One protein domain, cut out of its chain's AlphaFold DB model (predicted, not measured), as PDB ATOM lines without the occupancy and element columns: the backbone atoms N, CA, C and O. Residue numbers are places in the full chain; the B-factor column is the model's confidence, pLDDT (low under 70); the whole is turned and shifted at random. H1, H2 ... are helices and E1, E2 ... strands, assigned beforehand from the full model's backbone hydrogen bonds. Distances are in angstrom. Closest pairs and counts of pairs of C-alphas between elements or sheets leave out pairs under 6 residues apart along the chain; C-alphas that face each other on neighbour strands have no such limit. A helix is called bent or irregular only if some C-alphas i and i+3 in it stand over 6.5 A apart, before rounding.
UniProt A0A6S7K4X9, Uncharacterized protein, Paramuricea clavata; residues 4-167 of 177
ATOM      1  N   THR A   4      12.914  37.414 -27.662       95.62
ATOM      2  CA  THR A   4      13.331  37.629 -26.276       95.62
ATOM      3  C   THR A   4      14.820  37.937 -26.233       95.62
ATOM      4  O   THR A   4      15.634  37.175 -26.754       95.62
ATOM      5  N   LEU A   5      15.178  39.056 -25.602       97.44
ATOM      6  CA  LEU A   5      16.567  39.424 -25.349       97.44
ATOM      7  C   LEU A   5      17.154  38.492 -24.287       97.44
ATOM      8  O   LEU A   5      16.615  38.401 -23.180       97.44
ATOM      9  N   VAL A   6      18.262  37.823 -24.604       97.50
ATOM     10  CA  VAL A   6      18.919  36.891 -23.675       97.50
ATOM     11  C   VAL A   6      20.281  37.381 -23.196       97.50
ATOM     12  O   VAL A   6      20.709  37.002 -22.107       97.50
ATOM     13  N   GLN A   7      20.945  38.242 -23.967       98.44
ATOM     14  CA  GLN A   7      22.208  38.871 -23.594       98.44
ATOM     15  C   GLN A   7      22.323  40.238 -24.272       98.44
ATOM     16  O   GLN A   7      21.963  40.363 -25.438       98.44
ATOM     17  N   SER A   8      22.842  41.234 -23.563       98.50
ATOM     18  CA  SER A   8      23.182  42.558 -24.076       98.50
ATOM     19  C   SER A   8      24.390  43.080 -23.318       98.50
ATOM     20  O   SER A   8      24.439  42.973 -22.094       98.50
ATOM     21  N   PHE A   9      25.370  43.635 -24.016       98.50
ATOM     22  CA  PHE A   9      26.490  44.287 -23.350       98.50
ATOM     23  C   PHE A   9      27.062  45.415 -24.184       98.50
ATOM     24  O   PHE A   9      27.105  45.343 -25.414       98.50
ATOM     25  N   LYS A  10      27.548  46.440 -23.490       98.25
ATOM     26  CA  LYS A  10      28.270  47.555 -24.094       98.25
ATOM     27  C   LYS A  10      29.738  47.196 -24.295       98.25
ATOM     28  O   LYS A  10      30.327  46.456 -23.506       98.25
ATOM     29  N   TYR A  11      30.355  47.744 -25.332       98.31
ATOM     30  CA  TYR A  11      31.719  47.435 -25.736       98.31
ATOM     31  C   TYR A  11      32.736  47.747 -24.628       98.31
ATOM     32  O   TYR A  11      33.652  46.959 -24.399       98.31
ATOM     33  N   THR A  12      32.542  48.817 -23.848       97.75
ATOM     34  CA  THR A  12      33.362  49.096 -22.650       97.75
ATOM     35  C   THR A  12      33.296  47.998 -21.591       97.75
ATOM     36  O   THR A  12      34.247  47.826 -20.834       97.75
ATOM     37  N   HIS A  13      32.201  47.241 -21.527       97.25
ATOM     38  CA  HIS A  13      31.998  46.139 -20.584       97.25
ATOM     39  C   HIS A  13      32.358  44.773 -21.177       97.25
ATOM     40  O   HIS A  13      32.172  43.756 -20.510       97.25
ATOM     41  N   LYS A  14      32.917  44.711 -22.395       96.56
ATOM     42  CA  LYS A  14      33.173  43.450 -23.109       96.56
ATOM     43  C   LYS A  14      33.952  42.418 -22.292       96.56
ATOM     44  O   LYS A  14      33.658  41.234 -22.397       96.56
ATOM     45  N   MET A  15      34.889  42.836 -21.432       96.56
ATOM     46  CA  MET A  15      35.695  41.916 -20.609       96.56
ATOM     47  C   MET A  15      34.845  40.994 -19.722       96.56
ATOM     48  O   MET A  15      35.271  39.891 -19.396       96.56
ATOM     49  N   ASN A  16      33.620  41.409 -19.388       95.75
ATOM     50  CA  ASN A  16      32.650  40.614 -18.641       95.75
ATOM     51  C   ASN A  16      31.953  39.524 -19.469       95.75
ATOM     52  O   ASN A  16      31.188  38.755 -18.895       95.75
ATOM     53  N   TYR A  17      32.176  39.482 -20.784       97.00
ATOM     54  CA  TYR A  17      31.434  38.665 -21.749       97.00
ATOM     55  C   TYR A  17      32.343  37.882 -22.687       97.00
ATOM     56  O   TYR A  17      32.037  36.737 -22.998       97.00
ATOM     57  N   ILE A  18      33.468  38.459 -23.122       95.06
ATOM     58  CA  ILE A  18      34.299  37.880 -24.187       95.06
ATOM     59  C   ILE A  18      34.864  36.495 -23.851       95.06
ATOM     60  O   ILE A  18      35.123  35.706 -24.753       95.06
ATOM     61  N   HIS A  19      35.014  36.173 -22.564       95.31
ATOM     62  CA  HIS A  19      35.501  34.871 -22.109       95.31
ATOM     63  C   HIS A  19      34.401  33.921 -21.632       95.31
ATOM     64  O   HIS A  19      34.701  32.892 -21.036       95.31
ATOM     65  N   ILE A  20      33.136  34.267 -21.879       95.06
ATOM     66  CA  ILE A  20      31.981  33.510 -21.404       95.06
ATOM     67  C   ILE A  20      31.246  32.921 -22.614       95.06
ATOM     68  O   ILE A  20      30.535  33.648 -23.317       95.06
ATOM     69  N   PRO A  21      31.378  31.613 -22.885       94.31
ATOM     70  CA  PRO A  21      30.557  30.954 -23.892       94.31
ATOM     71  C   PRO A  21      29.073  30.992 -23.509       94.31
ATOM     72  O   PRO A  21      28.702  30.994 -22.332       94.31
ATOM     73  N   ILE A  22      28.189  30.973 -24.511       94.38
ATOM     74  CA  ILE A  22      26.736  31.104 -24.318       94.38
ATOM     75  C   ILE A  22      26.174  29.982 -23.430       94.38
ATOM     76  O   ILE A  22      25.237  30.213 -22.669       94.38
ATOM     77  N   TYR A  23      26.782  28.792 -23.442       91.44
ATOM     78  CA  TYR A  23      26.368  27.670 -22.598       91.44
ATOM     79  C   TYR A  23      26.693  27.845 -21.101       91.44
ATOM     80  O   TYR A  23      26.115  27.148 -20.265       91.44
ATOM     81  N   GLN A  24      27.595  28.743 -20.709       94.25
ATOM     82  CA  GLN A  24      27.973  28.878 -19.302       94.25
ATOM     83  C   GLN A  24      26.934  29.685 -18.513       94.25
ATOM     84  O   GLN A  24      26.496  30.743 -18.963       94.25
ATOM     85  N   ASP A  25      26.569  29.229 -17.312       96.50
ATOM     86  CA  ASP A  25      25.656  29.968 -16.434       96.50
ATOM     87  C   ASP A  25      26.387  31.117 -15.725       96.50
ATOM     88  O   ASP A  25      27.186  30.899 -14.815       96.50
ATOM     89  N   GLN A  26      26.164  32.339 -16.211       96.38
ATOM     90  CA  GLN A  26      26.731  33.595 -15.698       96.38
ATOM     91  C   GLN A  26      25.692  34.706 -15.921       96.38
ATOM     92  O   GLN A  26      25.831  35.481 -16.873       96.38
ATOM     93  N   PRO A  27      24.586  34.725 -15.158       97.69
ATOM     94  CA  PRO A  27      23.559  35.748 -15.301       97.69
ATOM     95  C   PRO A  27      24.088  37.120 -14.872       97.69
ATOM     96  O   PRO A  27      24.905  37.232 -13.958       97.69
ATOM     97  N   ARG A  28      23.581  38.174 -15.506       97.88
ATOM     98  CA  ARG A  28      23.902  39.575 -15.220       97.88
ATOM     99  C   ARG A  28      22.632  40.396 -15.339       97.88
ATOM    100  O   ARG A  28      21.973  40.335 -16.368       97.88
ATOM    101  N   ASN A  29      22.244  41.087 -14.269       98.00
ATOM    102  CA  ASN A  29      21.040  41.928 -14.228       98.00
ATOM    103  C   ASN A  29      19.776  41.259 -14.833       98.00
ATOM    104  O   ASN A  29      18.930  41.914 -15.425       98.00
ATOM    105  N   GLN A  30      19.625  39.935 -14.686       97.38
ATOM    106  CA  GLN A  30      18.598  39.147 -15.394       97.38
ATOM    107  C   GLN A  30      17.143  39.514 -15.051       97.38
ATOM    108  O   GLN A  30      16.230  39.109 -15.766       97.38
ATOM    109  N   ASP A  31      16.926  40.225 -13.941       97.19
ATOM    110  CA  ASP A  31      15.610  40.657 -13.452       97.19
ATOM    111  C   ASP A  31      15.343  42.153 -13.707       97.19
ATOM    112  O   ASP A  31      14.250  42.643 -13.429       97.19
ATOM    113  N   SER A  32      16.325  42.889 -14.236       96.50
ATOM    114  CA  SER A  32      16.217  44.312 -14.561       96.50
ATOM    115  C   SER A  32      17.089  44.621 -15.771       96.50
ATOM    116  O   SER A  32      18.311  44.677 -15.658       96.50
ATOM    117  N   LEU A  33      16.466  44.789 -16.939       96.00
ATOM    118  CA  LEU A  33      17.186  45.006 -18.191       96.00
ATOM    119  C   LEU A  33      18.101  46.237 -18.105       96.00
ATOM    120  O   LEU A  33      17.626  47.362 -17.972       96.00
ATOM    121  N   GLN A  34      19.403  45.999 -18.260       97.56
ATOM    122  CA  GLN A  34      20.432  47.018 -18.457       97.56
ATOM    123  C   GLN A  34      21.141  46.728 -19.782       97.56
ATOM    124  O   GLN A  34      21.887  45.756 -19.878       97.56
ATOM    125  N   TRP A  35      20.926  47.544 -20.818       97.50
ATOM    126  CA  TRP A  35      21.504  47.304 -22.155       97.50
ATOM    127  C   TRP A  35      23.032  47.151 -22.142       97.50
ATOM    128  O   TRP A  35      23.606  46.398 -22.927       97.50
ATOM    129  N   GLU A  36      23.695  47.831 -21.215       97.88
ATOM    130  CA  GLU A  36      25.145  47.801 -21.053       97.88
ATOM    131  C   GLU A  36      25.691  46.568 -20.325       97.88
ATOM    132  O   GLU A  36      26.884  46.279 -20.461       97.88
ATOM    133  N   ASP A  37      24.859  45.856 -19.562       98.19
ATOM    134  CA  ASP A  37      25.250  44.682 -18.783       98.19
ATOM    135  C   ASP A  37      24.028  43.798 -18.481       98.19
ATOM    136  O   ASP A  37      23.421  43.902 -17.421       98.19
ATOM    137  N   TYR A  38      23.631  42.924 -19.399       98.62
ATOM    138  CA  TYR A  38      22.492  42.033 -19.210       98.62
ATOM    139  C   TYR A  38      22.759  40.644 -19.782       98.62
ATOM    140  O   TYR A  38      23.221  40.474 -20.910       98.62
ATOM    141  N   ARG A  39      22.423  39.613 -19.008       98.38
ATOM    142  CA  ARG A  39      22.494  38.213 -19.415       98.38
ATOM    143  C   ARG A  39      21.541  37.379 -18.580       98.38
ATOM    144  O   ARG A  39      21.599  37.396 -17.352       98.38
ATOM    145  N   LEU A  40      20.686  36.614 -19.240       98.19
ATOM    146  CA  LEU A  40      19.833  35.647 -18.563       98.19
ATOM    147  C   LEU A  40      20.647  34.472 -18.012       98.19
ATOM    148  O   LEU A  40      21.723  34.150 -18.516       98.19
ATOM    149  N   SER A  41      20.116  33.803 -16.987       97.81
ATOM    150  CA  SER A  41      20.669  32.522 -16.550       97.81
ATOM    151  C   SER A  41      20.570  31.477 -17.660       97.81
ATOM    152  O   SER A  41      19.681  31.525 -18.521       97.81
ATOM    153  N   ARG A  42      21.435  30.463 -17.594       95.94
ATOM    154  CA  ARG A  42      21.399  29.319 -18.508       95.94
ATOM    155  C   ARG A  42      20.031  28.636 -18.495       95.94
ATOM    156  O   ARG A  42      19.550  28.249 -19.554       95.94
ATOM    157  N   SER A  43      19.391  28.516 -17.327       96.25
ATOM    158  CA  SER A  43      18.068  27.882 -17.228       96.25
ATOM    159  C   SER A  43      16.967  28.701 -17.905       96.25
ATOM    160  O   SER A  43      16.105  28.123 -18.564       96.25
ATOM    161  N   ARG A  44      17.007  30.039 -17.817       96.06
ATOM    162  CA  ARG A  44      16.055  30.915 -18.519       96.06
ATOM    163  C   ARG A  44      16.281  30.882 -20.027       96.06
ATOM    164  O   ARG A  44      15.313  30.768 -20.771       96.06
ATOM    165  N   MET A  45      17.538  30.923 -20.472       95.75
ATOM    166  CA  MET A  45      17.886  30.759 -21.889       95.75
ATOM    167  C   MET A  45      17.395  29.418 -22.446       95.75
ATOM    168  O   MET A  45      16.860  29.386 -23.548       95.75
ATOM    169  N   ASP A  46      17.542  28.330 -21.684       93.88
ATOM    170  CA  ASP A  46      17.054  26.995 -22.054       93.88
ATOM    171  C   ASP A  46      15.520  26.926 -22.115       93.88
ATOM    172  O   ASP A  46      14.969  26.379 -23.068       93.88
ATOM    173  N   GLY A  47      14.819  27.533 -21.150       92.81
ATOM    174  CA  GLY A  47      13.358  27.651 -21.182       92.81
ATOM    175  C   GLY A  47      12.869  28.409 -22.418       92.81
ATOM    176  O   GLY A  47      12.053  27.896 -23.176       92.81
ATOM    177  N   ILE A  48      13.456  29.578 -22.694       92.44
ATOM    178  CA  ILE A  48      13.142  30.360 -23.898       92.44
ATOM    179  C   ILE A  48      13.459  29.555 -25.157       92.44
ATOM    180  O   ILE A  48      12.668  29.558 -26.090       92.44
ATOM    181  N   HIS A  49      14.591  28.855 -25.204       89.88
ATOM    182  CA  HIS A  49      14.962  28.024 -26.345       89.88
ATOM    183  C   HIS A  49      13.932  26.914 -26.624       89.88
ATOM    184  O   HIS A  49      13.611  26.670 -27.783       89.88
ATOM    185  N   LYS A  50      13.385  26.276 -25.581       87.38
ATOM    186  CA  LYS A  50      12.335  25.248 -25.699       87.38
ATOM    187  C   LYS A  50      10.989  25.816 -26.152       87.38
ATOM    188  O   LYS A  50      10.284  25.152 -26.906       87.38
ATOM    189  N   ASP A  51      10.658  27.026 -25.706       81.06
ATOM    190  CA  ASP A  51       9.368  27.670 -25.977       81.06
ATOM    191  C   ASP A  51       9.358  28.503 -27.275       81.06
ATOM    192  O   ASP A  51       8.292  28.840 -27.796       81.06
ATOM    193  N   SER A  52      10.529  28.877 -27.803       65.06
ATOM    194  CA  SER A  52      10.661  29.758 -28.969       65.06
ATOM    195  C   SER A  52      10.787  29.002 -30.293       65.06
ATOM    196  O   SER A  52      11.384  27.931 -30.390       65.06
ATOM    197  N   ASN A  53      10.240  29.601 -31.358       63.12
ATOM    198  CA  ASN A  53      10.355  29.075 -32.714       63.12
ATOM    199  C   ASN A  53      11.807  29.211 -33.207       63.12
ATOM    200  O   ASN A  53      12.229  30.284 -33.612       63.12
ATOM    201  N   SER A  54      12.555  28.109 -33.132       80.50
ATOM    202  CA  SER A  54      13.768  27.695 -33.858       80.50
ATOM    203  C   SER A  54      14.922  28.668 -34.148       80.50
ATOM    204  O   SER A  54      15.897  28.165 -34.696       80.50
ATOM    205  N   LYS A  55      14.912  29.973 -33.849       94.31
ATOM    206  CA  LYS A  55      15.961  30.905 -34.303       94.31
ATOM    207  C   LYS A  55      16.594  31.731 -33.186       94.31
ATOM    208  O   LYS A  55      16.073  31.912 -32.087       94.31
ATOM    209  N   TRP A  56      17.756  32.266 -33.517       96.31
ATOM    210  CA  TRP A  56      18.440  33.282 -32.743       96.31
ATOM    211  C   TRP A  56      19.055  34.317 -33.681       96.31
ATOM    212  O   TRP A  56      19.279  34.049 -34.865       96.31
ATOM    213  N   ARG A  57      19.308  35.514 -33.158       97.69
ATOM    214  CA  ARG A  57      19.940  36.605 -33.908       97.69
ATOM    215  C   ARG A  57      20.887  37.415 -33.036       97.69
ATOM    216  O   ARG A  57      20.592  37.597 -31.853       97.69
ATOM    217  N   PHE A  58      21.958  37.934 -33.635       98.56
ATOM    218  CA  PHE A  58      22.692  39.059 -33.053       98.56
ATOM    219  C   PHE A  58      22.300  40.364 -33.733       98.56
ATOM    220  O   PHE A  58      22.089  40.411 -34.947       98.56
ATOM    221  N   THR A  59      22.231  41.418 -32.933       98.62
ATOM    222  CA  THR A  59      22.098  42.804 -33.378       98.62
ATOM    223  C   THR A  59      23.208  43.645 -32.757       98.62
ATOM    224  O   THR A  59      23.847  43.232 -31.784       98.62
ATOM    225  N   CYS A  60      23.421  44.822 -33.336       98.69
ATOM    226  CA  CYS A  60      24.272  45.859 -32.773       98.69
ATOM    227  C   CYS A  60      23.449  47.123 -32.520       98.69
ATOM    228  O   CYS A  60      22.667  47.518 -33.396       98.69
ATOM    229  N   ASN A  61      23.693  47.798 -31.395       98.44
ATOM    230  CA  ASN A  61      23.071  49.080 -31.038       98.44
ATOM    231  C   ASN A  61      21.540  49.051 -31.089       98.44
ATOM    232  O   ASN A  61      20.916  50.033 -31.495       98.44
ATOM    233  N   PHE A  62      20.918  47.927 -30.722       98.19
ATOM    234  CA  PHE A  62      19.460  47.805 -30.795       98.19
ATOM    235  C   PHE A  62      18.759  48.786 -29.848       98.19
ATOM    236  O   PHE A  62      17.686  49.295 -30.165       98.19
ATOM    237  N   ASP A  63      19.382  49.086 -28.710       96.69
ATOM    238  CA  ASP A  63      18.910  50.060 -27.722       96.69
ATOM    239  C   ASP A  63      18.746  51.478 -28.290       96.69
ATOM    240  O   ASP A  63      17.903  52.239 -27.812       96.69
ATOM    241  N   LYS A  64      19.526  51.820 -29.322       97.06
ATOM    242  CA  LYS A  64      19.558  53.149 -29.952       97.06
ATOM    243  C   LYS A  64      18.841  53.173 -31.292       97.06
ATOM    244  O   LYS A  64      18.030  54.060 -31.545       97.06
ATOM    245  N   ASP A  65      19.139  52.191 -32.134       97.19
ATOM    246  CA  ASP A  65      18.764  52.195 -33.548       97.19
ATOM    247  C   ASP A  65      17.574  51.264 -33.842       97.19
ATOM    248  O   ASP A  65      17.016  51.281 -34.941       97.19
ATOM    249  N   GLY A  66      17.182  50.426 -32.878       96.94
ATOM    250  CA  GLY A  66      16.243  49.333 -33.102       96.94
ATOM    251  C   GLY A  66      16.822  48.249 -34.017       96.94
ATOM    252  O   GLY A  66      18.024  47.975 -34.030       96.94
ATOM    253  N   LEU A  67      15.953  47.582 -34.783       96.75
ATOM    254  CA  LEU A  67      16.384  46.532 -35.704       96.75
ATOM    255  C   LEU A  67      16.935  47.134 -37.001       96.75
ATOM    256  O   LEU A  67      16.170  47.601 -37.843       96.75
ATOM    257  N   LEU A  68      18.245  47.010 -37.195       97.44
ATOM    258  CA  LEU A  68      18.914  47.219 -38.477       97.44
ATOM    259  C   LEU A  68      19.572  45.914 -38.937       97.44
ATOM    260  O   LEU A  68      20.067  45.144 -38.116       97.44
ATOM    261  N   HIS A  69      19.585  45.680 -40.251       96.62
ATOM    262  CA  HIS A  69      20.187  44.483 -40.857       96.62
ATOM    263  C   HIS A  69      21.642  44.682 -41.309       96.62
ATOM    264  O   HIS A  69      22.198  43.797 -41.948       96.62
ATOM    265  N   THR A  70      22.254  45.823 -40.988       97.31
ATOM    266  CA  THR A  70      23.705  46.020 -41.108       97.31
ATOM    267  C   THR A  70      24.372  45.617 -39.801       97.31
ATOM    268  O   THR A  70      23.927  46.075 -38.743       97.31
ATOM    269  N   ASP A  71      25.429  44.807 -39.879       98.06
ATOM    270  CA  ASP A  71      26.040  44.125 -38.729       98.06
ATOM    271  C   ASP A  71      24.980  43.342 -37.945       98.06
ATOM    272  O   ASP A  71      24.585  43.678 -36.825       98.06
ATOM    273  N   TYR A  72      24.447  42.322 -38.610       98.38
ATOM    274  CA  TYR A  72      23.297  41.551 -38.163       98.38
ATOM    275  C   TYR A  72      23.444  40.099 -38.588       98.38
ATOM    276  O   TYR A  72      23.825  39.817 -39.724       98.38
ATOM    277  N   VAL A  73      23.070  39.166 -37.714       97.62
ATOM    278  CA  VAL A  73      22.995  37.747 -38.083       97.62
ATOM    279  C   VAL A  73      21.703  37.135 -37.598       97.62
ATOM    280  O   VAL A  73      21.210  37.481 -36.529       97.62
ATOM    281  N   ILE A  74      21.206  36.160 -38.345       97.50
ATOM    282  CA  ILE A  74      20.117  35.285 -37.933       97.50
ATOM    283  C   ILE A  74      20.405  33.863 -38.399       97.50
ATOM    284  O   ILE A  74      20.843  33.619 -39.528       97.50
ATOM    285  N   ALA A  75      20.164  32.911 -37.507       96.44
ATOM    286  CA  ALA A  75      20.327  31.496 -37.780       96.44
ATOM    287  C   ALA A  75      19.289  30.681 -37.017       96.44
ATOM    288  O   ALA A  75      18.692  31.141 -36.041       96.44
ATOM    289  N   THR A  76      19.089  29.445 -37.463       95.25
ATOM    290  CA  THR A  76      18.273  28.493 -36.721       95.25
ATOM    291  C   THR A  76      19.114  27.820 -35.634       95.25
ATOM    292  O   THR A  76      20.310  27.587 -35.799       95.25
ATOM    293  N   HIS A  77      18.491  27.449 -34.519       92.25
ATOM    294  CA  HIS A  77      19.082  26.581 -33.511       92.25
ATOM    295  C   HIS A  77      19.416  25.185 -34.062       92.25
ATOM    296  O   HIS A  77      20.294  24.526 -33.518       92.25
ATOM    297  N   ALA A  78      18.731  24.735 -35.121       92.06
ATOM    298  CA  ALA A  78      19.021  23.463 -35.782       92.06
ATOM    299  C   ALA A  78      20.331  23.522 -36.583       92.06
ATOM    300  O   ALA A  78      21.132  22.593 -36.522       92.06
ATOM    301  N   ASP A  79      20.564  24.625 -37.299       94.50
ATOM    302  CA  ASP A  79      21.811  24.859 -38.028       94.50
ATOM    303  C   ASP A  79      22.960  25.200 -37.071       94.50
ATOM    304  O   ASP A  79      24.097  24.787 -37.295       94.50
ATOM    305  N   ILE A  80      22.663  25.952 -36.003       94.56
ATOM    306  CA  ILE A  80      23.637  26.394 -35.007       94.56
ATOM    307  C   ILE A  80      23.028  26.299 -33.604       94.56
ATOM    308  O   ILE A  80      22.384  27.249 -33.138       94.56
ATOM    309  N   PRO A  81      23.258  25.196 -32.874       92.62
ATOM    310  CA  PRO A  81      22.736  25.027 -31.525       92.62
ATOM    311  C   PRO A  81      23.577  25.830 -30.523       92.62
ATOM    312  O   PRO A  81      24.248  25.256 -29.677       92.62
ATOM    313  N   ILE A  82      23.561  27.166 -30.611       92.62
ATOM    314  CA  ILE A  82      24.473  28.094 -29.906       92.62
ATOM    315  C   ILE A  82      24.572  27.850 -28.387       92.62
ATOM    316  O   ILE A  82      25.649  27.977 -27.803       92.62
ATOM    317  N   LEU A  83      23.467  27.426 -27.761       91.38
ATOM    318  CA  LEU A  83      23.378  27.104 -26.332       91.38
ATOM    319  C   LEU A  83      23.967  25.723 -25.970       91.38
ATOM    320  O   LEU A  83      24.271  25.466 -24.806       91.38
ATOM    321  N   PHE A  84      24.118  24.826 -26.944       90.75
ATOM    322  CA  PHE A  84      24.542  23.431 -26.769       90.75
ATOM    323  C   PHE A  84      25.773  23.057 -27.602       90.75
ATOM    324  O   PHE A  84      26.105  21.876 -27.689       90.75
ATOM    325  N   LEU A  85      26.448  24.033 -28.218       88.44
ATOM    326  CA  LEU A  85      27.731  23.778 -28.867       88.44
ATOM    327  C   LEU A  85      28.708  23.202 -27.828       88.44
ATOM    328  O   LEU A  85      28.757  23.713 -26.704       88.44
ATOM    329  N   PRO A  86      29.467  22.151 -28.180       80.19
ATOM    330  CA  PRO A  86      30.428  21.550 -27.267       80.19
ATOM    331  C   PRO A  86      31.536  22.541 -26.894       80.19
ATOM    332  O   PRO A  86      31.787  23.524 -27.595       80.19
ATOM    333  N   SER A  87      32.231  22.252 -25.795       79.56
ATOM    334  CA  SER A  87      33.482  22.929 -25.460       79.56
ATOM    335  C   SER A  87      34.475  22.824 -26.618       79.56
ATOM    336  O   SER A  87      34.628  21.762 -27.219       79.56
ATOM    337  N   ASN A  88      35.186  23.919 -26.892       84.19
ATOM    338  CA  ASN A  88      36.185  24.021 -27.962       84.19
ATOM    339  C   ASN A  88      35.624  23.780 -29.378       84.19
ATOM    340  O   ASN A  88      36.200  23.036 -30.170       84.19
ATOM    341  N   HIS A  89      34.494  24.415 -29.697       87.00
ATOM    342  CA  HIS A  89      33.819  24.288 -30.985       87.00
ATOM    343  C   HIS A  89      34.229  25.378 -31.976       87.00
ATOM    344  O   HIS A  89      34.054  26.571 -31.737       87.00
ATOM    345  N   GLU A  90      34.688  24.948 -33.144       90.88
ATOM    346  CA  GLU A  90      35.081  25.799 -34.263       90.88
ATOM    347  C   GLU A  90      34.641  25.140 -35.565       90.88
ATOM    348  O   GLU A  90      35.074  24.029 -35.882       90.88
ATOM    349  N   ALA A  91      33.741  25.783 -36.306       91.31
ATOM    350  CA  ALA A  91      33.183  25.182 -37.511       91.31
ATOM    351  C   ALA A  91      32.574  26.204 -38.474       91.31
ATOM    352  O   ALA A  91      32.225  27.328 -38.108       91.31
ATOM    353  N   CYS A  92      32.373  25.744 -39.711       91.94
ATOM    354  CA  CYS A  92      31.536  26.418 -40.694       91.94
ATOM    355  C   CYS A  92      30.066  26.129 -40.429       91.94
ATOM    356  O   CYS A  92      29.572  25.040 -40.738       91.94
ATOM    357  N   HIS A  93      29.370  27.139 -39.940       93.56
ATOM    358  CA  HIS A  93      27.956  27.062 -39.637       93.56
ATOM    359  C   HIS A  93      27.123  27.766 -40.690       93.56
ATOM    360  O   HIS A  93      27.565  28.737 -41.301       93.56
ATOM    361  N   LYS A  94      25.922  27.244 -40.927       94.81
ATOM    362  CA  LYS A  94      24.985  27.796 -41.899       94.81
ATOM    363  C   LYS A  94      24.160  28.903 -41.245       94.81
ATOM    364  O   LYS A  94      23.506  28.665 -40.236       94.81
ATOM    365  N   PHE A  95      24.164  30.083 -41.850       95.38
ATOM    366  CA  PHE A  95      23.338  31.216 -41.441       95.38
ATOM    367  C   PHE A  95      22.164  31.387 -42.403       95.38
ATOM    368  O   PHE A  95      22.293  31.143 -43.607       95.38
ATOM    369  N   GLU A  96      21.020  31.823 -41.878       96.12
ATOM    370  CA  GLU A  96      19.889  32.236 -42.712       96.12
ATOM    371  C   GLU A  96      20.235  33.549 -43.409       96.12
ATOM    372  O   GLU A  96      20.155  33.633 -44.632       96.12
ATOM    373  N   PHE A  97      20.735  34.516 -42.642       96.44
ATOM    374  CA  PHE A  97      21.311  35.753 -43.148       96.44
ATOM    375  C   PHE A  97      22.427  36.224 -42.213       96.44
ATOM    376  O   PHE A  97      22.347  36.062 -40.993       96.44
ATOM    377  N   ILE A  98      23.460  36.818 -42.794       96.38
ATOM    378  CA  ILE A  98      24.542  37.499 -42.089       96.38
ATOM    379  C   ILE A  98      24.932  38.735 -42.885       96.38
ATOM    380  O   ILE A  98      25.037  38.667 -44.106       96.38
ATOM    381  N   ASP A  99      25.175  39.829 -42.182       97.06
ATOM    382  CA  ASP A  99      25.808  41.042 -42.672       97.06
ATOM    383  C   ASP A  99      26.945  41.417 -41.724       97.06
ATOM    384  O   ASP A  99      26.746  41.463 -40.508       97.06
ATOM    385  N   ILE A 100      28.126  41.670 -42.289       96.38
ATOM    386  CA  ILE A 100      29.266  42.270 -41.594       96.38
ATOM    387  C   ILE A 100      29.722  43.457 -42.437       96.38
ATOM    388  O   ILE A 100      30.205  43.308 -43.565       96.38
ATOM    389  N   ARG A 101      29.570  44.654 -41.877       95.81
ATOM    390  CA  ARG A 101      29.975  45.939 -42.448       95.81
ATOM    391  C   ARG A 101      29.342  46.200 -43.821       95.81
ATOM    392  O   ARG A 101      29.989  46.760 -44.704       95.81
ATOM    393  N   GLY A 102      28.093  45.770 -44.015       95.12
ATOM    394  CA  GLY A 102      27.348  45.902 -45.273       95.12
ATOM    395  C   GLY A 102      27.626  44.803 -46.303       95.12
ATOM    396  O   GLY A 102      27.032  44.808 -47.382       95.12
ATOM    397  N   ASN A 103      28.528  43.864 -45.999       93.50
ATOM    398  CA  ASN A 103      28.775  42.689 -46.824       93.50
ATOM    399  C   ASN A 103      27.929  41.545 -46.285       93.50
ATOM    400  O   ASN A 103      28.209  41.015 -45.206       93.50
ATOM    401  N   ASN A 104      26.902  41.172 -47.040       94.00
ATOM    402  CA  ASN A 104      25.958  40.156 -46.615       94.00
ATOM    403  C   ASN A 104      26.010  38.881 -47.447       94.00
ATOM    404  O   ASN A 104      26.426  38.860 -48.607       94.00
ATOM    405  N   CYS A 105      25.529  37.807 -46.836       92.12
ATOM    406  CA  CYS A 105      25.152  36.601 -47.537       92.12
ATOM    407  C   CYS A 105      23.920  35.960 -46.893       92.12
ATOM    408  O   CYS A 105      23.687  36.036 -45.688       92.12
ATOM    409  N   THR A 106      23.106  35.327 -47.733       94.94
ATOM    410  CA  THR A 106      21.920  34.564 -47.326       94.94
ATOM    411  C   THR A 106      22.194  33.088 -47.567       94.94
ATOM    412  O   THR A 106      22.784  32.738 -48.592       94.94
ATOM    413  N   ASN A 107      21.752  32.215 -46.658       94.00
ATOM    414  CA  ASN A 107      21.879  30.760 -46.803       94.00
ATOM    415  C   ASN A 107      23.336  30.298 -47.055       94.00
ATOM    416  O   ASN A 107      23.596  29.380 -47.836       94.00
ATOM    417  N   CYS A 108      24.294  30.963 -46.409       91.69
ATOM    418  CA  CYS A 108      25.733  30.774 -46.590       91.69
ATOM    419  C   CYS A 108      26.377  30.142 -45.352       91.69
ATOM    420  O   CYS A 108      25.790  30.115 -44.269       91.69
ATOM    421  N   LYS A 109      27.601  29.620 -45.510       92.31
ATOM    422  CA  LYS A 109      28.396  29.107 -44.389       92.31
ATOM    423  C   LYS A 109      29.479  30.093 -43.972       92.31
ATOM    424  O   LYS A 109      30.261  30.545 -44.809       92.31
ATOM    425  N   VAL A 110      29.572  30.351 -42.677       91.81
ATOM    426  CA  VAL A 110      30.545  31.273 -42.089       91.81
ATOM    427  C   VAL A 110      31.276  30.580 -40.948       91.81
ATOM    428  O   VAL A 110      30.716  29.716 -40.269       91.81
ATOM    429  N   TRP A 111      32.560  30.903 -40.796       92.62
ATOM    430  CA  TRP A 111      33.381  30.364 -39.721       92.62
ATOM    431  C   TRP A 111      32.959  30.985 -38.395       92.62
ATOM    432  O   TRP A 111      32.831  32.200 -38.275       92.62
ATOM    433  N   THR A 112      32.753  30.132 -37.404       93.50
ATOM    434  CA  THR A 112      32.348  30.526 -36.056       93.50
ATOM    435  C   THR A 112      33.205  29.800 -35.044       93.50
ATOM    436  O   THR A 112      33.660  28.679 -35.301       93.50
ATOM    437  N   ALA A 113      33.384  30.417 -33.885       93.00
ATOM    438  CA  ALA A 113      34.129  29.839 -32.787       93.00
ATOM    439  C   ALA A 113      33.417  30.104 -31.456       93.00
ATOM    440  O   ALA A 113      32.880  31.183 -31.215       93.00
ATOM    441  N   GLN A 114      33.415  29.097 -30.588       93.69
ATOM    442  CA  GLN A 114      33.033  29.187 -29.184       93.69
ATOM    443  C   GLN A 114      33.844  28.146 -28.410       93.69
ATOM    444  O   GLN A 114      33.805  26.958 -28.722       93.69
ATOM    445  N   ARG A 115      34.571  28.573 -27.383       92.12
ATOM    446  CA  ARG A 115      35.414  27.703 -26.552       92.12
ATOM    447  C   ARG A 115      35.137  27.969 -25.077       92.12
ATOM    448  O   ARG A 115      34.440  28.922 -24.751       92.12
ATOM    449  N   ASP A 116      35.729  27.181 -24.182       90.38
ATOM    450  CA  ASP A 116      35.515  27.341 -22.733       90.38
ATOM    451  C   ASP A 116      35.867  28.741 -22.212       90.38
ATOM    452  O   ASP A 116      35.303  29.192 -21.222       90.38
ATOM    453  N   ASN A 117      36.771  29.441 -22.896       91.25
ATOM    454  CA  ASN A 117      37.185  30.803 -22.583       91.25
ATOM    455  C   ASN A 117      36.930  31.795 -23.726       91.25
ATOM    456  O   ASN A 117      37.476  32.898 -23.676       91.25
ATOM    457  N   TRP A 118      36.171  31.422 -24.762       93.75
ATOM    458  CA  TRP A 118      35.836  32.282 -25.903       93.75
ATOM    459  C   TRP A 118      34.317  32.326 -26.055       93.75
ATOM    460  O   TRP A 118      33.687  31.305 -26.349       93.75
ATOM    461  N   SER A 119      33.718  33.508 -25.907       95.25
ATOM    462  CA  SER A 119      32.316  33.710 -26.276       95.25
ATOM    463  C   SER A 119      32.096  33.369 -27.749       95.25
ATOM    464  O   SER A 119      33.021  33.511 -28.552       95.25
ATOM    465  N   PHE A 120      30.872  32.985 -28.117       96.75
ATOM    466  CA  PHE A 120      30.520  32.802 -29.523       96.75
ATOM    467  C   PHE A 120      30.881  34.046 -30.345       96.75
ATOM    468  O   PHE A 120      30.516  35.158 -29.966       96.75
ATOM    469  N   HIS A 121      31.588  33.856 -31.453       95.94
ATOM    470  CA  HIS A 121      31.955  34.926 -32.376       95.94
ATOM    471  C   HIS A 121      32.124  34.401 -33.803       95.94
ATOM    472  O   HIS A 121      32.229  33.192 -34.047       95.94
ATOM    473  N   ILE A 122      32.149  35.342 -34.743       94.94
ATOM    474  CA  ILE A 122      32.471  35.119 -36.151       94.94
ATOM    475  C   ILE A 122      33.833  35.746 -36.438       94.94
ATOM    476  O   ILE A 122      33.995  36.956 -36.285       94.94
ATOM    477  N   ASP A 123      34.782  34.926 -36.889       91.56
ATOM    478  CA  ASP A 123      36.079  35.402 -37.378       91.56
ATOM    479  C   ASP A 123      35.968  35.673 -38.882       91.56
ATOM    480  O   ASP A 123      35.706  34.770 -39.689       91.56
ATOM    481  N   SER A 124      36.117  36.946 -39.238       89.56
ATOM    482  CA  SER A 124      35.964  37.445 -40.607       89.56
ATOM    483  C   SER A 124      37.281  37.539 -41.384       89.56
ATOM    484  O   SER A 124      37.234  37.749 -42.595       89.56
ATOM    485  N   TYR A 125      38.432  37.329 -40.730       85.69
ATOM    486  CA  TYR A 125      39.765  37.399 -41.346       85.69
ATOM    487  C   TYR A 125      40.392  36.019 -41.581       85.69
ATOM    488  O   TYR A 125      40.883  35.743 -42.679       85.69
ATOM    489  N   HIS A 126      40.355  35.108 -40.597       68.94
ATOM    490  CA  HIS A 126      40.937  33.755 -40.700       68.94
ATOM    491  C   HIS A 126      40.037  32.780 -41.471       68.94
ATOM    492  O   HIS A 126      39.849  31.612 -41.117       68.94
ATOM    493  N   THR A 127      39.466  33.269 -42.564       66.44
ATOM    494  CA  THR A 127      38.453  32.577 -43.360       66.44
ATOM    495  C   THR A 127      39.049  31.776 -44.511       66.44
ATOM    496  O   THR A 127      38.399  30.858 -45.021       66.44
ATOM    497  N   ASN A 128      40.299  32.077 -44.884       53.84
ATOM    498  CA  ASN A 128      41.003  31.487 -46.020       53.84
ATOM    499  C   ASN A 128      41.113  29.958 -45.899       53.84
ATOM    500  O   ASN A 128      41.981  29.411 -45.223       53.84
ATOM    501  N   GLY A 129      40.207  29.264 -46.591       60.41
ATOM    502  CA  GLY A 129      40.198  27.812 -46.768       60.41
ATOM    503  C   GLY A 129      39.331  27.030 -45.780       60.41
ATOM    504  O   GLY A 129      38.911  25.923 -46.118       60.41
ATOM    505  N   LYS A 130      38.994  27.591 -44.609       74.06
ATOM    506  CA  LYS A 130      38.149  26.896 -43.622       74.06
ATOM    507  C   LYS A 130      36.688  26.835 -44.073       74.06
ATOM    508  O   LYS A 130      36.101  25.758 -44.047       74.06
ATOM    509  N   CYS A 131      36.136  27.948 -44.577       81.81
ATOM    510  CA  CYS A 131      34.787  28.021 -45.155       81.81
ATOM    511  C   CYS A 131      34.805  28.734 -46.513       81.81
ATOM    512  O   CYS A 131      35.113  29.918 -46.588       81.81
ATOM    513  N   LYS A 132      34.409  28.043 -47.592       67.88
ATOM    514  CA  LYS A 132      34.467  28.581 -48.970       67.88
ATOM    515  C   LYS A 132      33.626  29.847 -49.212       67.88
ATOM    516  O   LYS A 132      33.905  30.568 -50.157       67.88
ATOM    517  N   THR A 133      32.596  30.092 -48.402       65.44
ATOM    518  CA  THR A 133      31.630  31.198 -48.567       65.44
ATOM    519  C   THR A 133      31.869  32.374 -47.620       65.44
ATOM    520  O   THR A 133      31.033  33.265 -47.537       65.44
ATOM    521  N   ASN A 134      32.980  32.374 -46.883       66.62
ATOM    522  CA  ASN A 134      33.238  33.327 -45.810       66.62
ATOM    523  C   ASN A 134      34.149  34.476 -46.281       66.62
ATOM    524  O   ASN A 134      35.311  34.561 -45.889       66.62
ATOM    525  N   THR A 135      33.647  35.317 -47.189       76.75
ATOM    526  CA  THR A 135      34.391  36.465 -47.733       76.75
ATOM    527  C   THR A 135      33.794  37.774 -47.233       76.75
ATOM    528  O   THR A 135      32.746  38.197 -47.722       76.75
ATOM    529  N   PHE A 136      34.482  38.429 -46.299       88.19
ATOM    530  CA  PHE A 136      34.128  39.755 -45.796       88.19
ATOM    531  C   PHE A 136      35.234  40.748 -46.173       88.19
ATOM    532  O   PHE A 136      36.271  40.784 -45.509       88.19
ATOM    533  N   PRO A 137      35.058  41.520 -47.262       88.56
ATOM    534  CA  PRO A 137      36.011  42.542 -47.678       88.56
ATOM    535  C   PRO A 137      36.425  43.473 -46.536       88.56
ATOM    536  O   PRO A 137      35.686  43.692 -45.575       88.56
ATOM    537  N   ASP A 138      37.633  44.019 -46.642       89.62
ATOM    538  CA  ASP A 138      38.238  44.899 -45.639       89.62
ATOM    539  C   ASP A 138      38.354  44.284 -44.231       89.62
ATOM    540  O   ASP A 138      38.474  45.034 -43.259       89.62
ATOM    541  N   SER A 139      38.256  42.956 -44.079       91.00
ATOM    542  CA  SER A 139      38.519  42.284 -42.800       91.00
ATOM    543  C   SER A 139      39.935  42.599 -42.332       91.00
ATOM    544  O   SER A 139      40.876  42.499 -43.125       91.00
ATOM    545  N   ILE A 140      40.100  42.949 -41.062       93.00
ATOM    546  CA  ILE A 140      41.413  43.286 -40.506       93.00
ATOM    547  C   ILE A 140      42.021  42.127 -39.715       93.00
ATOM    548  O   ILE A 140      41.333  41.202 -39.291       93.00
ATOM    549  N   SER A 141      43.320  42.227 -39.459       92.44
ATOM    550  CA  SER A 141      44.014  41.424 -38.458       92.44
ATOM    551  C   SER A 141      44.671  42.316 -37.412       92.44
ATOM    552  O   SER A 141      45.064  43.453 -37.683       92.44
ATOM    553  N   CYS A 142      44.794  41.784 -36.201       92.06
ATOM    554  CA  CYS A 142      45.462  42.425 -35.079       92.06
ATOM    555  C   CYS A 142      46.582  41.491 -34.622       92.06
ATOM    556  O   CYS A 142      46.375  40.615 -33.778       92.06
ATOM    557  N   ASN A 143      47.769  41.671 -35.205       88.19
ATOM    558  CA  ASN A 143      48.893  40.740 -35.097       88.19
ATOM    559  C   ASN A 143      48.521  39.350 -35.650       88.19
ATOM    560  O   ASN A 143      48.245  39.217 -36.839       88.19
ATOM    561  N   GLU A 144      48.498  38.328 -34.793       84.12
ATOM    562  CA  GLU A 144      48.154  36.945 -35.147       84.12
ATOM    563  C   GLU A 144      46.632  36.678 -35.119       84.12
ATOM    564  O   GLU A 144      46.177  35.638 -35.598       84.12
ATOM    565  N   ASN A 145      45.826  37.613 -34.597       86.38
ATOM    566  CA  ASN A 145      44.375  37.450 -34.440       86.38
ATOM    567  C   ASN A 145      43.595  38.001 -35.641       86.38
ATOM    568  O   ASN A 145      43.978  39.021 -36.221       86.38
ATOM    569  N   GLY A 146      42.487  37.343 -35.983       89.75
ATOM    570  CA  GLY A 146      41.546  37.779 -37.013       89.75
ATOM    571  C   GLY A 146      40.415  38.634 -36.441       89.75
ATOM    572  O   GLY A 146      40.141  38.558 -35.253       89.75
ATOM    573  N   GLU A 147      39.791  39.476 -37.269       94.06
ATOM    574  CA  GLU A 147      38.663  40.331 -36.869       94.06
ATOM    575  C   GLU A 147      37.470  39.520 -36.328       94.06
ATOM    576  O   GLU A 147      36.801  38.800 -37.082       94.06
ATOM    577  N   ASP A 148      37.174  39.730 -35.042       95.56
ATOM    578  CA  ASP A 148      36.089  39.128 -34.274       95.56
ATOM    579  C   ASP A 148      34.815  39.979 -34.335       95.56
ATOM    580  O   ASP A 148      34.809  41.166 -33.988       95.56
ATOM    581  N   ASN A 149      33.702  39.346 -34.699       96.69
ATOM    582  CA  ASN A 149      32.392  39.982 -34.803       96.69
ATOM    583  C   ASN A 149      31.376  39.310 -33.873       96.69
ATOM    584  O   ASN A 149      31.407  38.092 -33.672       96.69
ATOM    585  N   PHE A 150      30.454  40.113 -33.332       97.56
ATOM    586  CA  PHE A 150      29.357  39.711 -32.433       97.56
ATOM    587  C   PHE A 150      29.769  39.089 -31.082       97.56
ATOM    588  O   PHE A 150      28.911  38.732 -30.276       97.56
ATOM    589  N   GLY A 151      31.067  38.996 -30.795       96.69
ATOM    590  CA  GLY A 151      31.620  38.483 -29.547       96.69
ATOM    591  C   GLY A 151      33.146  38.422 -29.600       96.69
ATOM    592  O   GLY A 151      33.740  38.779 -30.611       96.69
ATOM    593  N   PHE A 152      33.761  37.958 -28.510       95.62
ATOM    594  CA  PHE A 152      35.202  37.767 -28.266       95.62
ATOM    595  C   PHE A 152      36.077  39.031 -28.350       95.62
ATOM    596  O   PHE A 152      36.833  39.302 -27.423       95.62
ATOM    597  N   TYR A 153      35.918  39.863 -29.381       96.06
ATOM    598  CA  TYR A 153      36.435  41.231 -29.487       96.06
ATOM    599  C   TYR A 153      37.897  41.416 -29.043       96.06
ATOM    600  O   TYR A 153      38.233  42.430 -28.405       96.06
ATOM    601  N   VAL A 154      38.760  40.454 -29.386       94.44
ATOM    602  CA  VAL A 154      40.214  40.553 -29.209       94.44
ATOM    603  C   VAL A 154      40.797  41.385 -30.343       94.44
ATOM    604  O   VAL A 154      41.575  42.305 -30.085       94.44
ATOM    605  N   CYS A 155      40.365  41.135 -31.579       95.56
ATOM    606  CA  CYS A 155      40.620  42.007 -32.718       95.56
ATOM    607  C   CYS A 155      39.302  42.549 -33.261       95.56
ATOM    608  O   CYS A 155      38.403  41.778 -33.569       95.56
ATOM    609  N   VAL A 156      39.165  43.870 -33.389       96.12
ATOM    610  CA  VAL A 156      37.898  44.478 -33.819       96.12
ATOM    611  C   VAL A 156      38.091  45.532 -34.883       96.12
ATOM    612  O   VAL A 156      39.043  46.308 -34.847       96.12
ATOM    613  N   ASN A 157      37.114  45.618 -35.774       96.81
ATOM    614  CA  ASN A 157      37.057  46.653 -36.783       96.81
ATOM    615  C   ASN A 157      36.123  47.787 -36.346       96.81
ATOM    616  O   ASN A 157      34.928  47.539 -36.192       96.81
ATOM    617  N   PRO A 158      36.602  49.038 -36.220       96.69
ATOM    618  CA  PRO A 158      35.753  50.173 -35.848       96.69
ATOM    619  C   PRO A 158      34.622  50.475 -36.844       96.69
ATOM    620  O   PRO A 158      33.726  51.257 -36.539       96.69
ATOM    621  N   LYS A 159      34.644  49.882 -38.047       97.56
ATOM    622  CA  LYS A 159      33.525  49.964 -38.995       97.56
ATOM    623  C   LYS A 159      32.351  49.042 -38.630       97.56
ATOM    624  O   LYS A 159      31.267  49.257 -39.156       97.56
ATOM    625  N   HIS A 160      32.548  48.032 -37.779       98.06
ATOM    626  CA  HIS A 160      31.490  47.121 -37.333       98.06
ATOM    627  C   HIS A 160      30.696  47.759 -36.184       98.06
ATOM    628  O   HIS A 160      31.261  48.151 -35.163       98.06
ATOM    629  N   ARG A 161      29.372  47.873 -36.314       98.25
ATOM    630  CA  ARG A 161      28.517  48.661 -35.408       98.25
ATOM    631  C   ARG A 161      28.650  48.266 -33.941       98.25
ATOM    632  O   ARG A 161      28.731  49.171 -33.110       98.25
ATOM    633  N   CYS A 162      28.758  46.970 -33.635       98.25
ATOM    634  CA  CYS A 162      28.890  46.462 -32.263       98.25
ATOM    635  C   CYS A 162      30.213  46.849 -31.568       98.25
ATOM    636  O   CYS A 162      30.327  46.723 -30.350       98.25
ATOM    637  N   SER A 163      31.219  47.299 -32.320       97.75
ATOM    638  CA  SER A 163      32.555  47.656 -31.819       97.75
ATOM    639  C   SER A 163      33.054  49.000 -32.368       97.75
ATOM    640  O   SER A 163      34.231  49.334 -32.240       97.75
ATOM    641  N   SER A 164      32.151  49.790 -32.957       97.69
ATOM    642  CA  SER A 164      32.469  51.074 -33.593       97.69
ATOM    643  C   SER A 164      32.848  52.166 -32.596       97.69
ATOM    644  O   SER A 164      33.652  53.045 -32.901       97.69
ATOM    645  N   THR A 165      32.301  52.100 -31.383       98.06
ATOM    646  CA  THR A 165      32.611  53.012 -30.284       98.06
ATOM    647  C   THR A 165      32.603  52.270 -28.950       98.06
ATOM    648  O   THR A 165      32.068  51.171 -28.820       98.06
ATOM    649  N   ASN A 166      33.119  52.923 -27.913       97.81
ATOM    650  CA  ASN A 166      32.985  52.464 -26.529       97.81
ATOM    651  C   ASN A 166      31.522  52.339 -26.062       97.81
ATOM    652  O   ASN A 166      31.222  51.565 -25.158       97.81
ATOM    653  N   GLU A 167      30.619  53.073 -26.707       98.00
ATOM    654  CA  GLU A 167      29.183  53.094 -26.442       98.00
ATOM    655  C   GLU A 167      28.408  52.036 -27.227       98.00
ATOM    656  O   GLU A 167      27.202  51.900 -27.024       98.00
TER     657      GLU A 167
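AT A GLANCE: This is residues 4 to 167 of the 177 residues of an uncharacterized protein of Paramuricea clavata (UniProt A0A6S7K4X9). A five-stranded sheet, E3 to E7, is curled like part of a barrel, and E5 and E6 make a long hairpin that bends sharply. A small two-stranded sheet, E1 and E2, sits beside it with E1 near E3, while the long stretch 124 to 167 has no named element and is tied to E7 by a short pairing at residues 148 to 149. The printed part has 164 residues, with three named helices and seven named strands in the order E1 H1 E2 H2 E3 H3 E4 E5 E6 E7. The large sheet runs E3, E4, E5, E6, E7, and both sheets are antiparallel; the class is mixed, helices and strands, with under half of the residues in named elements. The whole is compact and rounded, with a radius of gyration of the C-alphas of 14.7 A and spans of 41 by 33 by 29 A.

IN THESE COORDINATES: E1, residues 4 to 10, spans 18.1 A from C-alpha 4 at (13.331, 37.629, -26.276). H1, residues 11 to 16, is irregular: C-alphas 12 and 15 are 7.8 A apart. E2 is residues 37 to 39, and H2, residues 42 to 51, spans 14.3 A. E3, residues 55 to 60, spans 17.2 A; H3 is residues 62 to 65. E4, residues 72 to 76, spans 14.1 A. E5, residues 89 to 100, spans 21.4 A and bends by 107 degrees at residue 97. E6, residues 103 to 115, spans 26.1 A and bends by 105 degrees at residue 106. E7, residues 118 to 123, ends with C-alpha 123 at (36.079, 35.402, -37.378).

HOW THE PARTS SIT: The sheet of E3 to E7 is strongly twisted, with edge strands E3 and E7. E3 and E4 are antiparallel neighbours, with N 58 and O 73 within hydrogen-bond range at 3.0 A. E4, E5, E6 and E7 form a meander, each strand the antiparallel neighbour of the one before, and each successive pair is a hairpin: N 74 and O 97 are 2.9 A apart, N 98 and O 105 3.0 A, and N 113 and O 121 3.0 A. E1 and E2 are antiparallel, with N 8 and O 38 2.8 A apart. The closest C-alphas of E1 and H2 are those of Val 6 and Met 45, at 6.5 A. H1, H2 and H3 are not on the large sheet, and no helix touches another. In H2 every O i to N i+4 pair is within hydrogen-bond range; H1 has 0 of 2, with 2 of 3 O i to N i+3 pairs, and H3 is too short for an O i to N i+4 pair.

THE WHOLE: The two C-alphas farthest apart are those of Ser 32 and Gly 129, at 43.4 A. The printed part has no cut; the long links are H1 to E2 and E4 to E5. The mean pLDDT of the printed part is 92.5, and residues 52 to 53, 126 to 129 and 132 to 134 are under 70.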